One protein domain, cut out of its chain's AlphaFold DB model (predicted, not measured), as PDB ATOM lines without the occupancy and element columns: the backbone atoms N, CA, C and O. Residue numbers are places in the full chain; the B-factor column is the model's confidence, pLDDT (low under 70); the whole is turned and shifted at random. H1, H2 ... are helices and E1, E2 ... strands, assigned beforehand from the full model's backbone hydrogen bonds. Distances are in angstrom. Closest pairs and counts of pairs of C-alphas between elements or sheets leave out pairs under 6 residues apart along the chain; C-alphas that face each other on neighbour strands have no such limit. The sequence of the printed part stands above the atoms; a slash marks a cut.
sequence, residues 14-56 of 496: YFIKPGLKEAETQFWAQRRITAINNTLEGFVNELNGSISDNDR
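Overview. This is residues 14 to 56 of the 496 residues of an uncharacterized protein of Halomonas olivaria (UniProt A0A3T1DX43). A small head of two short parallel strands, E1 and E2, with the helix H1 packed close to E2, gives way to an arm made of the helix H2, which leads away from the head, and a tail whose residues 51 to 55 stick out together with 49 and 50 of H2. This arm makes much of the length. The printed part has 43 residues, with two named strands and two named helices in the order E1, H1, E2, H2, and its class is mixed, helices and strands. The whole is loose, with a radius of gyration of the C-alphas of 12.4 A, and its C-alphas span 37 by 19 by 11 A, only just flat.

Along the chain. Strand E1, residues 14 to 16, begins with C-alpha 14 at (375.316, 88.050, 119.818). Strand E2 is residues 33 to 36 and 9.5 A long. Helix H1, residues 22 to 29, is 10.4 A long. Helix H2, residues 40 to 50, is 15.2 A long and ends with C-alpha 50 at (386.514, 91.246, 132.404).

Arrangement. E1 and E2 are parallel neighbours at 33 degrees, with N 15 and O 34 2.9 A apart and N 36 and O 15 2.8 A apart. E1, H1 and E2 form a strand-helix-strand unit, two parallel neighbour strands with a helix between them in the chain, and its crossover is right-handed. The closest C-alphas of H1 and E2 are those of Thr 25 and Ala 35, 5.7 A apart. The closest C-alphas of E1 and H2 are those of Ile 16 and Leu 40, 6.8 A apart. H1 and H2 are apart. In H1 and H2 every O i to N i+4 pair is within hydrogen-bond range.

Size, cuts and confidence. The two C-alphas farthest apart, those of Ala 23 and Asn 54, are 37.9 A apart. The printed part has no cut, and its three links, E1 to H1, H1 to E2 and E2 to H2, are tight. Residues 49 to 55 stand free. The mean pLDDT of the printed part is 80.3, and residues 31 to 32 and 53 to 56 are under 70.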
ATOM      1  N   TYR A  14     375.604  88.218 118.400       80.88
ATOM      2  CA  TYR A  14     375.316  88.050 119.818       80.88
ATOM      3  C   TYR A  14     373.995  88.728 120.137       80.88
ATOM      4  O   TYR A  14     373.717  89.830 119.667       80.88
ATOM      5  N   PHE A  15     373.176  88.058 120.935       81.88
ATOM      6  CA  PHE A  15     371.875  88.552 121.350       81.88
ATOM      7  C   PHE A  15     371.787  88.502 122.869       81.88
ATOM      8  O   PHE A  15     371.934  87.434 123.453       81.88
ATOM      9  N   ILE A  16     371.551  89.644 123.510       88.56
ATOM     10  CA  ILE A  16     371.482  89.746 124.971       88.56
ATOM     11  C   ILE A  16     370.014  89.867 125.363       88.56
ATOM     12  O   ILE A  16     369.340  90.818 124.962       88.56
ATOM     13  N   LYS A  17     369.509  88.905 126.138       85.94
ATOM     14  CA  LYS A  17     368.126  88.928 126.629       85.94
ATOM     15  C   LYS A  17     368.035  88.294 128.015       85.94
ATOM     16  O   LYS A  17     368.439  87.143 128.173       85.94
ATOM     17  N   PRO A  18     367.437  88.984 128.997       87.38
ATOM     18  CA  PRO A  18     367.211  88.399 130.307       87.38
ATOM     19  C   PRO A  18     366.082  87.361 130.259       87.38
ATOM     20  O   PRO A  18     365.071  87.543 129.575       87.38
ATOM     21  N   GLY A  19     366.239  86.278 131.019       85.50
ATOM     22  CA  GLY A  19     365.241  85.212 131.131       85.50
ATOM     23  C   GLY A  19     365.204  84.258 129.933       85.50
ATOM     24  O   GLY A  19     364.154  83.675 129.655       85.50
ATOM     25  N   LEU A  20     366.321  84.106 129.212       85.88
ATOM     26  CA  LEU A  20     366.433  83.163 128.095       85.88
ATOM     27  C   LEU A  20     366.205  81.720 128.562       85.88
ATOM     28  O   LEU A  20     366.819  81.246 129.517       85.88
ATOM     29  N   LYS A  21     365.327  81.011 127.847       86.69
ATOM     30  CA  LYS A  21     365.071  79.578 128.052       86.69
ATOM     31  C   LYS A  21     366.002  78.742 127.171       86.69
ATOM     32  O   LYS A  21     366.416  79.189 126.099       86.69
ATOM     33  N   GLU A  22     366.274  77.499 127.563       80.75
ATOM     34  CA  GLU A  22     367.123  76.583 126.778       80.75
ATOM     35  C   GLU A  22     366.604  76.379 125.347       80.75
ATOM     36  O   GLU A  22     367.378  76.439 124.394       80.75
ATOM     37  N   ALA A  23     365.284  76.249 125.179       79.69
ATOM     38  CA  ALA A  23     364.657  76.120 123.863       79.69
ATOM     39  C   ALA A  23     364.874  77.359 122.967       79.69
ATOM     40  O   ALA A  23     365.127  77.219 121.773       79.69
ATOM     41  N   GLU A  24     364.831  78.574 123.534       79.06
ATOM     42  CA  GLU A  24     365.151  79.802 122.787       79.06
ATOM     43  C   GLU A  24     366.641  79.863 122.433       79.06
ATOM     44  O   GLU A  24     367.000  80.264 121.330       79.06
ATOM     45  N   THR A  25     367.513  79.426 123.339       82.06
ATOM     46  CA  THR A  25     368.968  79.420 123.118       82.06
ATOM     47  C   THR A  25     369.345  78.492 121.963       82.06
ATOM     48  O   THR A  25     370.096  78.882 121.070       82.06
ATOM     49  N   GLN A  26     368.766  77.288 121.924       78.06
ATOM     50  CA  GLN A  26     368.973  76.335 120.832       78.06
ATOM     51  C   GLN A  26     368.416  76.852 119.500       78.06
ATOM     52  O   GLN A  26     369.062  76.699 118.463       78.06
ATOM     53  N   PHE A  27     367.253  77.510 119.522       79.62
ATOM     54  CA  PHE A  27     366.665  78.132 118.335       79.62
ATOM     55  C   PHE A  27     367.578  79.210 117.726       79.62
ATOM     56  O   PHE A  27     367.778  79.243 116.511       79.62
ATOM     57  N   TRP A  28     368.177  80.068 118.558       80.00
ATOM     58  CA  TRP A  28     369.115  81.097 118.097       80.00
ATOM     59  C   TRP A  28     370.456  80.515 117.635       80.00
ATOM     60  O   TRP A  28     370.989  80.952 116.611       80.00
ATOM     61  N   ALA A  29     370.949  79.465 118.298       77.94
ATOM     62  CA  ALA A  29     372.176  78.774 117.906       77.94
ATOM     63  C   ALA A  29     372.082  78.161 116.495       77.94
ATOM     64  O   ALA A  29     373.026  78.274 115.712       77.94
ATOM     65  N   GLN A  30     370.921  77.606 116.117       73.19
ATOM     66  CA  GLN A  30     370.665  77.121 114.749       73.19
ATOM     67  C   GLN A  30     370.795  78.227 113.688       73.19
ATOM     68  O   GLN A  30     371.078  77.945 112.525       73.19
ATOM     69  N   ARG A  31     370.629  79.493 114.087       69.44
ATOM     70  CA  ARG A  31     370.761  80.682 113.234       69.44
ATOM     71  C   ARG A  31     372.123  81.372 113.364       69.44
ATOM     72  O   ARG A  31     372.270  82.491 112.887       69.44
ATOM     73  N   ARG A  32     373.115  80.722 113.990       68.69
ATOM     74  CA  ARG A  32     374.452  81.287 114.284       68.69
ATOM     75  C   ARG A  32     374.412  82.550 115.158       68.69
ATOM     76  O   ARG A  32     375.319  83.379 115.095       68.69
ATOM     77  N   ILE A  33     373.376  82.682 115.986       78.75
ATOM     78  CA  ILE A  33     373.255  83.753 116.974       78.75
ATOM     79  C   ILE A  33     373.526  83.163 118.357       78.75
ATOM     80  O   ILE A  33     372.818  82.265 118.811       78.75
ATOM     81  N   THR A  34     374.552  83.670 119.033       82.81
ATOM     82  CA  THR A  34     374.864  83.288 120.412       82.81
ATOM     83  C   THR A  34     373.995  84.111 121.356       82.81
ATOM     84  O   THR A  34     374.137  85.331 121.439       82.81
ATOM     85  N   ALA A  35     373.073  83.448 122.053       86.44
ATOM     86  CA  ALA A  35     372.174  84.095 122.999       86.44
ATOM     87  C   ALA A  35     372.808  84.147 124.402       86.44
ATOM     88  O   ALA A  35     373.203  83.120 124.949       86.44
ATOM     89  N   ILE A  36     372.903  85.343 124.978       87.56
ATOM     90  CA  ILE A  36     373.496  85.625 126.286       87.56
ATOM     91  C   ILE A  36     372.363  85.976 127.252       87.56
ATOM     92  O   ILE A  36     371.672  86.985 127.082       87.56
ATOM     93  N   ASN A  37     372.169  85.131 128.268       89.31
ATOM     94  CA  ASN A  37     371.150  85.329 129.296       89.31
ATOM     95  C   ASN A  37     371.608  86.350 130.338       89.31
ATOM     96  O   ASN A  37     372.054  85.987 131.422       89.31
ATOM     97  N   ASN A  38     371.525  87.627 129.985       88.25
ATOM     98  CA  ASN A  38     371.906  88.725 130.862       88.25
ATOM     99  C   ASN A  38     371.003  89.942 130.600       88.25
ATOM    100  O   ASN A  38     370.334  90.027 129.565       88.25
ATOM    101  N   THR A  39     370.950  90.885 131.539       89.31
ATOM    102  CA  THR A  39     370.427  92.228 131.256       89.31
ATOM    103  C   THR A  39     371.506  93.036 130.536       89.31
ATOM    104  O   THR A  39     372.690  92.717 130.627       89.31
ATOM    105  N   LEU A  40     371.124  94.100 129.823       83.25
ATOM    106  CA  LEU A  40     372.109  94.995 129.205       83.25
ATOM    107  C   LEU A  40     373.064  95.579 130.260       83.25
ATOM    108  O   LEU A  40     374.271  95.590 130.062       83.25
ATOM    109  N   GLU A  41     372.517  96.015 131.394       86.94
ATOM    110  CA  GLU A  41     373.293  96.549 132.514       86.94
ATOM    111  C   GLU A  41     374.244  95.501 133.108       86.94
ATOM    112  O   GLU A  41     375.429  95.775 133.289       86.94
ATOM    113  N   GLY A  42     373.754  94.281 133.354       88.69
ATOM    114  CA  GLY A  42     374.573  93.187 133.872       88.69
ATOM    115  C   GLY A  42     375.696  92.807 132.911       88.69
ATOM    116  O   GLY A  42     376.835  92.640 133.336       88.69
ATOM    117  N   PHE A  43     375.404  92.774 131.611       89.06
ATOM    118  CA  PHE A  43     376.395  92.508 130.575       89.06
ATOM    119  C   PHE A  43     377.475  93.595 130.507       89.06
ATOM    120  O   PHE A  43     378.660  93.280 130.459       89.06
ATOM    121  N   VAL A  44     377.094  94.877 130.549       86.00
ATOM    122  CA  VAL A  44     378.055  95.994 130.547       86.00
ATOM    123  C   VAL A  44     378.928  95.971 131.802       86.00
ATOM    124  O   VAL A  44     380.133  96.191 131.707       86.00
ATOM    125  N   ASN A  45     378.361  95.658 132.966       87.38
ATOM    126  CA  ASN A  45     379.123  95.538 134.210       87.38
ATOM    127  C   ASN A  45     380.103  94.359 134.177       87.38
ATOM    128  O   ASN A  45     381.232  94.487 134.641       87.38
ATOM    129  N   GLU A  46     379.706  93.233 133.588       85.88
ATOM    130  CA  GLU A  46     380.564  92.059 133.419       85.88
ATOM    131  C   GLU A  46     381.693  92.313 132.405       85.88
ATOM    132  O   GLU A  46     382.849  91.977 132.670       85.88
ATOM    133  N   LEU A  47     381.410  93.004 131.293       82.38
ATOM    134  CA  LEU A  47     382.436  93.507 130.370       82.38
ATOM    135  C   LEU A  47     383.395  94.478 131.069       82.38
ATOM    136  O   LEU A  47     384.612  94.389 130.898       82.38
ATOM    137  N   ASN A  48     382.859  95.357 131.919       80.31
ATOM    138  CA  ASN A  48     383.651  96.263 132.743       80.31
ATOM    139  C   ASN A  48     384.400  95.565 133.899       80.31
ATOM    140  O   ASN A  48     385.219  96.186 134.575       80.31
ATOM    141  N   GLY A  49     384.141  94.292 134.173       81.69
ATOM    142  CA  GLY A  49     384.952  93.494 135.094       81.69
ATOM    143  C   GLY A  49     386.021  92.674 134.373       81.69
ATOM    144  O   GLY A  49     387.099  92.447 134.914       81.69
ATOM    145  N   SER A  50     385.719  92.229 133.153       82.56
ATOM    146  CA  SER A  50     386.514  91.246 132.404       82.56
ATOM    147  C   SER A  50     387.533  91.856 131.442       82.56
ATOM    148  O   SER A  50     388.558  91.233 131.175       82.56
ATOM    149  N   ILE A  51     387.284  93.063 130.933       74.50
ATOM    150  CA  ILE A  51     388.203  93.791 130.050       74.50
ATOM    151  C   ILE A  51     388.961  94.799 130.909       74.50
ATOM    152  O   ILE A  51     388.316  95.626 131.548       74.50
ATOM    153  N   SER A  52     390.295  94.766 130.958       74.25
ATOM    154  CA  SER A  52     391.044  95.726 131.781       74.25
ATOM    155  C   SER A  52     390.868  97.160 131.260       74.25
ATOM    156  O   SER A  52     390.647  97.364 130.067       74.25
ATOM    157  N   ASP A  53     391.005  98.179 132.113       64.88
ATOM    158  CA  ASP A  53     390.945  99.579 131.652       64.88
ATOM    159  C   ASP A  53     392.026  99.890 130.592       64.88
ATOM    160  O   ASP A  53     391.830 100.756 129.738       64.88
ATOM    161  N   ASN A  54     393.132  99.135 130.581       60.09
ATOM    162  CA  ASN A  54     394.153  99.216 129.536       60.09
ATOM    163  C   ASN A  54     393.659  98.685 128.180       60.09
ATOM    164  O   ASN A  54     394.011  99.264 127.156       60.09
ATOM    165  N   ASP A  55     392.816  97.651 128.170       54.31
ATOM    166  CA  ASP A  55     392.211  97.079 126.957       54.31
ATOM    167  C   ASP A  55     390.982  97.882 126.477       54.31
ATOM    168  O   ASP A  55     390.583  97.776 125.318       54.31
ATOM    169  N   ARG A  56     390.373  98.698 127.358       58.03
ATOM    170  CA  ARG A  56     389.257  99.615 127.028       58.03
ATOM    171  C   ARG A  56     389.693 100.949 126.459       58.03
ATOM    172  O   ARG A  56     388.847 101.706 125.973       58.03
TER     173      ARG A  56